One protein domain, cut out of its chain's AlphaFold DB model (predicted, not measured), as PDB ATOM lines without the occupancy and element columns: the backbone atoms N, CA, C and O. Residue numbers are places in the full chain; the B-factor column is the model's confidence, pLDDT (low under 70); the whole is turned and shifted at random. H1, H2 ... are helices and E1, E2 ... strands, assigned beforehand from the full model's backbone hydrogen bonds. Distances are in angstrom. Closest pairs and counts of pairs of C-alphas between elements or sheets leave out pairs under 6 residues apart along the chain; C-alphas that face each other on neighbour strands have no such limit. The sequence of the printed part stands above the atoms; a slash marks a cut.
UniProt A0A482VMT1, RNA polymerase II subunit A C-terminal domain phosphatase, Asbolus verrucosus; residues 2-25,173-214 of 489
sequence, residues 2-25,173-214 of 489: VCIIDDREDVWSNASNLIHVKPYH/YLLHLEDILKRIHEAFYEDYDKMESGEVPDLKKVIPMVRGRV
ATOM      1  N   VAL A   2       8.692  -1.477 -35.411       86.38
ATOM      2  CA  VAL A   2       9.160  -2.699 -34.716       86.38
ATOM      3  C   VAL A   2       9.539  -2.354 -33.272       86.38
ATOM      4  O   VAL A   2      10.610  -1.802 -33.013       86.38
ATOM      5  N   CYS A   3       8.641  -2.662 -32.338       88.75
ATOM      6  CA  CYS A   3       8.877  -2.563 -30.899       88.75
ATOM      7  C   CYS A   3       9.157  -3.962 -30.346       88.75
ATOM      8  O   CYS A   3       8.492  -4.913 -30.750       88.75
ATOM      9  N   ILE A   4      10.113  -4.084 -29.429       89.44
ATOM     10  CA  ILE A   4      10.396  -5.331 -28.708       89.44
ATOM     11  C   ILE A   4       9.878  -5.154 -27.277       89.44
ATOM     12  O   ILE A   4      10.032  -4.076 -26.702       89.44
ATOM     13  N   ILE A   5       9.243  -6.178 -26.712       90.75
ATOM     14  CA  ILE A   5       8.690  -6.176 -25.352       90.75
ATOM     15  C   ILE A   5       9.153  -7.478 -24.700       90.75
ATOM     16  O   ILE A   5       8.776  -8.548 -25.170       90.75
ATOM     17  N   ASP A   6      10.006  -7.393 -23.680       88.62
ATOM     18  CA  ASP A   6      10.686  -8.566 -23.110       88.62
ATOM     19  C   ASP A   6      11.097  -8.320 -21.644       88.62
ATOM     20  O   ASP A   6      11.429  -7.189 -21.266       88.62
ATOM     21  N   ASP A   7      11.077  -9.348 -20.794       84.31
ATOM     22  CA  ASP A   7      11.571  -9.269 -19.414       84.31
ATOM     23  C   ASP A   7      13.094  -9.504 -19.310       84.31
ATOM     24  O   ASP A   7      13.660  -9.483 -18.214       84.31
ATOM     25  N   ARG A   8      13.785  -9.635 -20.453       81.12
ATOM     26  CA  ARG A   8      15.231  -9.853 -20.553       81.12
ATOM     27  C   ARG A   8      15.951  -8.878 -21.486       81.12
ATOM     28  O   ARG A   8      15.953  -9.010 -22.708       81.12
ATOM     29  N   GLU A   9      16.674  -7.925 -20.897       77.56
ATOM     30  CA  GLU A   9      17.532  -6.984 -21.640       77.56
ATOM     31  C   GLU A   9      18.779  -7.631 -22.285       77.56
ATOM     32  O   GLU A   9      19.314  -7.097 -23.262       77.56
ATOM     33  N   ASP A  10      19.228  -8.779 -21.763       80.25
ATOM     34  CA  ASP A  10      20.459  -9.460 -22.183       80.25
ATOM     35  C   ASP A  10      20.330 -10.125 -23.561       80.25
ATOM     36  O   ASP A  10      21.246 -10.033 -24.380       80.25
ATOM     37  N   VAL A  11      19.165 -10.712 -23.850       83.31
ATOM     38  CA  VAL A  11      18.842 -11.356 -25.137       83.31
ATOM     39  C   VAL A  11      18.951 -10.365 -26.302       83.31
ATOM     40  O   VAL A  11      19.437 -10.707 -27.379       83.31
ATOM     41  N   TRP A  12      18.558  -9.110 -26.072       81.81
ATOM     42  CA  TRP A  12      18.461  -8.070 -27.100       81.81
ATOM     43  C   TRP A  12      19.641  -7.090 -27.108       81.81
ATOM     44  O   TRP A  12      19.566  -6.049 -27.764       81.81
ATOM     45  N   SER A  13      20.735  -7.395 -26.396       79.56
ATOM     46  CA  SER A  13      21.949  -6.558 -26.338       79.56
ATOM     47  C   SER A  13      21.681  -5.079 -25.992       79.56
ATOM     48  O   SER A  13      22.308  -4.180 -26.559       79.56
ATOM     49  N   ASN A  14      20.720  -4.812 -25.094       71.25
ATOM     50  CA  ASN A  14      20.271  -3.460 -24.727       71.25
ATOM     51  C   ASN A  14      19.840  -2.576 -25.928       71.25
ATOM     52  O   ASN A  14      20.093  -1.369 -25.945       71.25
ATOM     53  N   ALA A  15      19.185  -3.155 -26.942       80.31
ATOM     54  CA  ALA A  15      18.630  -2.406 -28.072       80.31
ATOM     55  C   ALA A  15      17.635  -1.315 -27.619       80.31
ATOM     56  O   ALA A  15      16.684  -1.589 -26.895       80.31
ATOM     57  N   SER A  16      17.788  -0.074 -28.095       81.69
ATOM     58  CA  SER A  16      16.958   1.064 -27.651       81.69
ATOM     59  C   SER A  16      15.521   1.094 -28.204       81.69
ATOM     60  O   SER A  16      14.787   2.043 -27.936       81.69
ATOM     61  N   ASN A  17      15.104   0.063 -28.947       86.06
ATOM     62  CA  ASN A  17      13.703  -0.213 -29.286       86.06
ATOM     63  C   ASN A  17      13.084  -1.367 -28.458       86.06
ATOM     64  O   ASN A  17      11.989  -1.828 -28.787       86.06
ATOM     65  N   LEU A  18      13.770  -1.821 -27.399       87.88
ATOM     66  CA  LEU A  18      13.235  -2.703 -26.359       87.88
ATOM     67  C   LEU A  18      12.533  -1.898 -25.256       87.88
ATOM     68  O   LEU A  18      13.105  -0.972 -24.678       87.88
ATOM     69  N   ILE A  19      11.327  -2.330 -24.898       88.38
ATOM     70  CA  ILE A  19      10.666  -2.000 -23.637       88.38
ATOM     71  C   ILE A  19      10.898  -3.178 -22.691       88.38
ATOM     72  O   ILE A  19      10.306  -4.245 -22.849       88.38
ATOM     73  N   HIS A  20      11.791  -2.985 -21.721       86.06
ATOM     74  CA  HIS A  20      12.076  -3.991 -20.702       86.06
ATOM     75  C   HIS A  20      10.921  -4.028 -19.691       86.06
ATOM     76  O   HIS A  20      10.693  -3.052 -18.970       86.06
ATOM     77  N   VAL A  21      10.175  -5.134 -19.667       87.75
ATOM     78  CA  VAL A  21       8.994  -5.306 -18.811       87.75
ATOM     79  C   VAL A  21       9.311  -6.006 -17.493       87.75
ATOM     80  O   VAL A  21      10.360  -6.620 -17.302       87.75
ATOM     81  N   LYS A  22       8.386  -5.870 -16.545       83.50
ATOM     82  CA  LYS A  22       8.417  -6.523 -15.238       83.50
ATOM     83  C   LYS A  22       8.085  -8.025 -15.382       83.50
ATOM     84  O   LYS A  22       7.013  -8.329 -15.901       83.50
ATOM     85  N   PRO A  23       8.933  -8.954 -14.895       82.31
ATOM     86  CA  PRO A  23       8.658 -10.392 -14.962       82.31
ATOM     87  C   PRO A  23       7.449 -10.771 -14.094       82.31
ATOM     88  O   PRO A  23       7.446 -10.550 -12.876       82.31
ATOM     89  N   TYR A  24       6.420 -11.360 -14.707       81.12
ATOM     90  CA  TYR A  24       5.200 -11.773 -14.012       81.12
ATOM     91  C   TYR A  24       5.376 -13.130 -13.311       81.12
ATOM     92  O   TYR A  24       5.732 -14.129 -13.930       81.12
ATOM     93  N   HIS A  25       5.111 -13.168 -12.003       72.88
ATOM     94  CA  HIS A  25       5.347 -14.332 -11.145       72.88
ATOM     95  C   HIS A  25       4.023 -15.000 -10.737       72.88
ATOM     96  O   HIS A  25       3.572 -14.850  -9.602       72.88
ATOM     97  N   TYR A 173       0.465  -3.516 -13.645       86.00
ATOM     98  CA  TYR A 173       1.542  -3.118 -14.556       86.00
ATOM     99  C   TYR A 173       1.165  -3.235 -16.043       86.00
ATOM    100  O   TYR A 173       1.538  -2.371 -16.837       86.00
ATOM    101  N   LEU A 174       0.392  -4.256 -16.437       88.75
ATOM    102  CA  LEU A 174      -0.021  -4.435 -17.838       88.75
ATOM    103  C   LEU A 174      -0.933  -3.305 -18.343       88.75
ATOM    104  O   LEU A 174      -0.797  -2.891 -19.493       88.75
ATOM    105  N   LEU A 175      -1.788  -2.743 -17.481       88.88
ATOM    106  CA  LEU A 175      -2.619  -1.583 -17.820       88.88
ATOM    107  C   LEU A 175      -1.753  -0.335 -18.062       88.88
ATOM    108  O   LEU A 175      -2.051   0.490 -18.921       88.88
ATOM    109  N   HIS A 176      -0.652  -0.194 -17.322       88.06
ATOM    110  CA  HIS A 176       0.303   0.896 -17.528       88.06
ATOM    111  C   HIS A 176       1.156   0.678 -18.787       88.06
ATOM    112  O   HIS A 176       1.464   1.638 -19.492       88.06
ATOM    113  N   LEU A 177       1.497  -0.573 -19.105       90.44
ATOM    114  CA  LEU A 177       2.202  -0.942 -20.332       90.44
ATOM    115  C   LEU A 177       1.353  -0.679 -21.587       90.44
ATOM    116  O   LEU A 177       1.880  -0.152 -22.563       90.44
ATOM    117  N   GLU A 178       0.051  -0.981 -21.560       91.69
ATOM    118  CA  GLU A 178      -0.885  -0.670 -22.651       91.69
ATOM    119  C   GLU A 178      -0.864   0.831 -22.994       91.69
ATOM    120  O   GLU A 178      -0.694   1.228 -24.148       91.69
ATOM    121  N   ASP A 179      -0.959   1.669 -21.963       91.94
ATOM    122  CA  ASP A 179      -0.864   3.123 -22.047       91.94
ATOM    123  C   ASP A 179       0.481   3.599 -22.629       91.94
ATOM    124  O   ASP A 179       0.521   4.496 -23.473       91.94
ATOM    125  N   ILE A 180       1.597   2.993 -22.208       91.88
ATOM    126  CA  ILE A 180       2.940   3.294 -22.728       91.88
ATOM    127  C   ILE A 180       3.033   2.960 -24.222       91.88
ATOM    128  O   ILE A 180       3.526   3.775 -25.004       91.88
ATOM    129  N   LEU A 181       2.527   1.796 -24.634       92.88
ATOM    130  CA  LEU A 181       2.534   1.353 -26.029       92.88
ATOM    131  C   LEU A 181       1.684   2.265 -26.922       92.88
ATOM    132  O   LEU A 181       2.138   2.634 -28.006       92.88
ATOM    133  N   LYS A 182       0.509   2.706 -26.449       93.81
ATOM    134  CA  LYS A 182      -0.327   3.701 -27.148       93.81
ATOM    135  C   LYS A 182       0.412   5.024 -27.349       93.81
ATOM    136  O   LYS A 182       0.518   5.482 -28.483       93.81
ATOM    137  N   ARG A 183       1.028   5.581 -26.297       92.75
ATOM    138  CA  ARG A 183       1.825   6.827 -26.377       92.75
ATOM    139  C   ARG A 183       2.996   6.715 -27.369       92.75
ATOM    140  O   ARG A 183       3.339   7.695 -28.027       92.75
ATOM    141  N   ILE A 184       3.625   5.540 -27.479       92.69
ATOM    142  CA  ILE A 184       4.714   5.277 -28.439       92.69
ATOM    143  C   ILE A 184       4.175   5.153 -29.869       92.69
ATOM    144  O   ILE A 184       4.771   5.718 -30.782       92.69
ATOM    145  N   HIS A 185       3.049   4.460 -30.065       93.56
ATOM    146  CA  HIS A 185       2.367   4.352 -31.356       93.56
ATOM    147  C   HIS A 185       1.935   5.733 -31.875       93.56
ATOM    148  O   HIS A 185       2.252   6.091 -33.007       93.56
ATOM    149  N   GLU A 186       1.267   6.528 -31.037       94.00
ATOM    150  CA  GLU A 186       0.877   7.911 -31.334       94.00
ATOM    151  C   GLU A 186       2.092   8.760 -31.719       94.00
ATOM    152  O   GLU A 186       2.095   9.351 -32.794       94.00
ATOM    153  N   ALA A 187       3.158   8.759 -30.908       91.88
ATOM    154  CA  ALA A 187       4.374   9.525 -31.189       91.88
ATOM    155  C   ALA A 187       5.124   9.058 -32.453       91.88
ATOM    156  O   ALA A 187       5.750   9.878 -33.123       91.88
ATOM    157  N   PHE A 188       5.070   7.763 -32.786       92.62
ATOM    158  CA  PHE A 188       5.649   7.217 -34.015       92.62
ATOM    159  C   PHE A 188       4.897   7.707 -35.256       92.62
ATOM    160  O   PHE A 188       5.536   8.187 -36.190       92.62
ATOM    161  N   TYR A 189       3.562   7.616 -35.266       92.38
ATOM    162  CA  TYR A 189       2.761   8.075 -36.406       92.38
ATOM    163  C   TYR A 189       2.751   9.602 -36.522       92.38
ATOM    164  O   TYR A 189       2.919  10.117 -37.620       92.38
ATOM    165  N   GLU A 190       2.717  10.329 -35.400       91.88
ATOM    166  CA  GLU A 190       2.977  11.773 -35.358       91.88
ATOM    167  C   GLU A 190       4.259  12.149 -36.122       91.88
ATOM    168  O   GLU A 190       4.263  13.106 -36.890       91.88
ATOM    169  N   ASP A 191       5.368  11.450 -35.868       89.12
ATOM    170  CA  ASP A 191       6.660  11.772 -36.480       89.12
ATOM    171  C   ASP A 191       6.792  11.227 -37.911       89.12
ATOM    172  O   ASP A 191       7.524  11.816 -38.700       89.12
ATOM    173  N   TYR A 192       6.050  10.175 -38.274       90.06
ATOM    174  CA  TYR A 192       5.936   9.680 -39.651       90.06
ATOM    175  C   TYR A 192       5.158  10.661 -40.537       90.06
ATOM    176  O   TYR A 192       5.653  11.055 -41.589       90.06
ATOM    177  N   ASP A 193       4.005  11.148 -40.074       90.19
ATOM    178  CA  ASP A 193       3.159  12.100 -40.807       90.19
ATOM    179  C   ASP A 193       3.856  13.462 -41.011       90.19
ATOM    180  O   ASP A 193       3.588  14.173 -41.979       90.19
ATOM    181  N   LYS A 194       4.795  13.828 -40.123       88.12
ATOM    182  CA  LYS A 194       5.681  15.001 -40.279       88.12
ATOM    183  C   LYS A 194       6.805  14.773 -41.303       88.12
ATOM    184  O   LYS A 194       7.401  15.746 -41.764       88.12
ATOM    185  N   MET A 195       7.136  13.524 -41.634       83.38
ATOM    186  CA  MET A 195       8.214  13.146 -42.556       83.38
ATOM    187  C   MET A 195       7.666  12.876 -43.966       83.38
ATOM    188  O   MET A 195       7.769  11.771 -44.496       83.38
ATOM    189  N   GLU A 196       7.170  13.934 -44.622       71.25
ATOM    190  CA  GLU A 196       6.661  13.920 -46.013       71.25
ATOM    191  C   GLU A 196       7.640  13.306 -47.047       71.25
ATOM    192  O   GLU A 196       7.242  12.959 -48.156       71.25
ATOM    193  N   SER A 197       8.923  13.147 -46.700       70.25
ATOM    194  CA  SER A 197       9.948  12.467 -47.507       70.25
ATOM    195  C   SER A 197       9.792  10.941 -47.613       70.25
ATOM    196  O   SER A 197      10.544  10.324 -48.365       70.25
ATOM    197  N   GLY A 198       8.865  10.317 -46.876       73.62
ATOM    198  CA  GLY A 198       8.657   8.862 -46.897       73.62
ATOM    199  C   GLY A 198       9.702   8.051 -46.119       73.62
ATOM    200  O   GLY A 198       9.716   6.823 -46.204       73.62
ATOM    201  N   GLU A 199      10.565   8.712 -45.342       80.75
ATOM    202  CA  GLU A 199      11.446   8.043 -44.382       80.75
ATOM    203  C   GLU A 199      10.635   7.544 -43.177       80.75
ATOM    204  O   GLU A 199       9.805   8.263 -42.624       80.75
ATOM    205  N   VAL A 200      10.879   6.305 -42.742       84.62
ATOM    206  CA  VAL A 200      10.199   5.726 -41.575       84.62
ATOM    207  C   VAL A 200      10.978   6.075 -40.296       84.62
ATOM    208  O   VAL A 200      12.161   5.731 -40.214       84.62
ATOM    209  N   PRO A 201      10.355   6.691 -39.268       85.75
ATOM    210  CA  PRO A 201      11.010   6.951 -37.990       85.75
ATOM    211  C   PRO A 201      11.586   5.685 -37.341       85.75
ATOM    212  O   PRO A 201      10.947   4.634 -37.293       85.75
ATOM    213  N   ASP A 202      12.785   5.783 -36.769       87.56
ATOM    214  CA  ASP A 202      13.372   4.684 -35.999       87.56
ATOM    215  C   ASP A 202      12.855   4.714 -34.549       87.56
ATOM    216  O   ASP A 202      13.017   5.717 -33.843       87.56
ATOM    217  N   LEU A 203      12.286   3.604 -34.064       87.62
ATOM    218  CA  LEU A 203      11.839   3.488 -32.671       87.62
ATOM    219  C   LEU A 203      12.989   3.651 -31.672       87.62
ATOM    220  O   LEU A 203      12.749   4.128 -30.565       87.62
ATOM    221  N   LYS A 204      14.237   3.383 -32.077       86.44
ATOM    222  CA  LYS A 204      15.443   3.695 -31.291       86.44
ATOM    223  C   LYS A 204      15.607   5.186 -30.977       86.44
ATOM    224  O   LYS A 204      16.398   5.525 -30.100       86.44
ATOM    225  N   LYS A 205      14.897   6.065 -31.696       87.38
ATOM    226  CA  LYS A 205      14.792   7.511 -31.441       87.38
ATOM    227  C   LYS A 205      13.458   7.861 -30.771       87.38
ATOM    228  O   LYS A 205      13.453   8.615 -29.801       87.38
ATOM    229  N   VAL A 206      12.343   7.291 -31.248       90.44
ATOM    230  CA  VAL A 206      10.995   7.583 -30.716       90.44
ATOM    231  C   VAL A 206      10.852   7.148 -29.254       90.44
ATOM    232  O   VAL A 206      10.338   7.921 -28.449       90.44
ATOM    233  N   ILE A 207      11.346   5.967 -28.867       90.62
ATOM    234  CA  ILE A 207      11.200   5.461 -27.494       90.62
ATOM    235  C   ILE A 207      11.969   6.326 -26.473       90.62
ATOM    236  O   ILE A 207      11.323   6.822 -25.542       90.62
ATOM    237  N   PRO A 208      13.275   6.626 -26.647       89.62
ATOM    238  CA  PRO A 208      13.975   7.581 -25.784       89.62
ATOM    239  C   PRO A 208      13.374   8.992 -25.818       89.62
ATOM    240  O   PRO A 208      13.362   9.674 -24.795       89.62
ATOM    241  N   MET A 209      12.809   9.439 -26.950       90.06
ATOM    242  CA  MET A 209      12.081  10.710 -27.001       90.06
ATOM    243  C   MET A 209      10.830  10.685 -26.113       90.06
ATOM    244  O   MET A 209      10.634  11.617 -25.335       90.06
ATOM    245  N   VAL A 210       9.975   9.662 -26.219       91.88
ATOM    246  CA  VAL A 210       8.736   9.544 -25.428       91.88
ATOM    247  C   VAL A 210       9.063   9.443 -23.938       91.88
ATOM    248  O   VAL A 210       8.517  10.205 -23.142       91.88
ATOM    249  N   ARG A 211      10.033   8.599 -23.570       91.50
ATOM    250  CA  ARG A 211      10.567   8.497 -22.204       91.50
ATOM    251  C   ARG A 211      11.119   9.846 -21.715       91.50
ATOM    252  O   ARG A 211      10.780  10.297 -20.623       91.50
ATOM    253  N   GLY A 212      11.844  10.563 -22.572       92.12
ATOM    254  CA  GLY A 212      12.374  11.907 -22.327       92.12
ATOM    255  C   GLY A 212      11.335  13.035 -22.229       92.12
ATOM    256  O   GLY A 212      11.687  14.148 -21.827       92.12
ATOM    257  N   ARG A 213      10.056  12.796 -22.562       93.56
ATOM    258  CA  ARG A 213       8.965  13.766 -22.336       93.56
ATOM    259  C   ARG A 213       8.495  13.772 -20.867       93.56
ATOM    260  O   ARG A 213       7.946  14.783 -20.435       93.56
ATOM    261  N   VAL A 214       8.742  12.705 -20.094       93.94
ATOM    262  CA  VAL A 214       8.095  12.431 -18.789       93.94
ATOM    263  C   VAL A 214       8.459  13.424 -17.679       93.94
ATOM    264  O   VAL A 214       7.574  14.002 -17.056       93.94
TER     265      VAL A 214
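Overview. This is residues 2 to 25 and 173 to 214 of the 489 residues of the protein "RNA polymerase II subunit A C-terminal domain phosphatase" of Asbolus verrucosus (UniProt A0A482VMT1). One long helix, H1, runs along the longest axis of the model; the short helix H2 crosses it, packing on residues 183 to 188, and E1 and E2 make a tiny side-by-side strand pair joined by a wide loop, residues 7 to 17. The 66 printed residues hold two named strands and then two named helices, E1, E2, H1, H2, and the class is mostly helix. The sheet has the order E1, E2 and is parallel. The whole is elongated, spanning 45 by 26 by 18 A, and only just compact, close to loose, with a radius of gyration of the C-alphas of 12.9 A.

Arrangement. Look first at E1, residues 4 to 6, and E2, residues 18 to 20: they are parallel neighbours at 22 degrees, with N 19 and O 4 2.8 A apart, within hydrogen-bond range. Beyond the cut comes H1, residues 173 to 193, apart from E1. H2, residues 203 to 211, touches H1 at residues 183 to 188 alone; the closest C-alphas, of Phe 188 and Val 206, are 6.3 A apart. Their lines stand at a steep tilt of 61 degrees, opposite ways. H2 is apart from E1, and only just apart from E2, at 8.4 A. Every O i to N i+4 pair is within hydrogen-bond range in H1, and 4 of 5 are in H2.

Along the chain. Find C-alpha 4 at (10.396, -5.331, -28.708), where E1 begins; it is 6.5 A long, and E2 5.9 A. H1 runs 30.4 A from C-alpha 173 at (1.542, -3.118, -14.556). H2 runs 11.7 A to C-alpha 211 at (10.567, 8.497, -22.204).

Size, cuts and confidence. The C-alphas farthest apart, of His 25 and Ser 197, are 45.4 A apart. Residues 26 to 172 are not printed, and C-alphas 25 and 173 are 12.3 A apart across this cut. The link from E1 to E2 is long. No printed residue is under 70 in pLDDT.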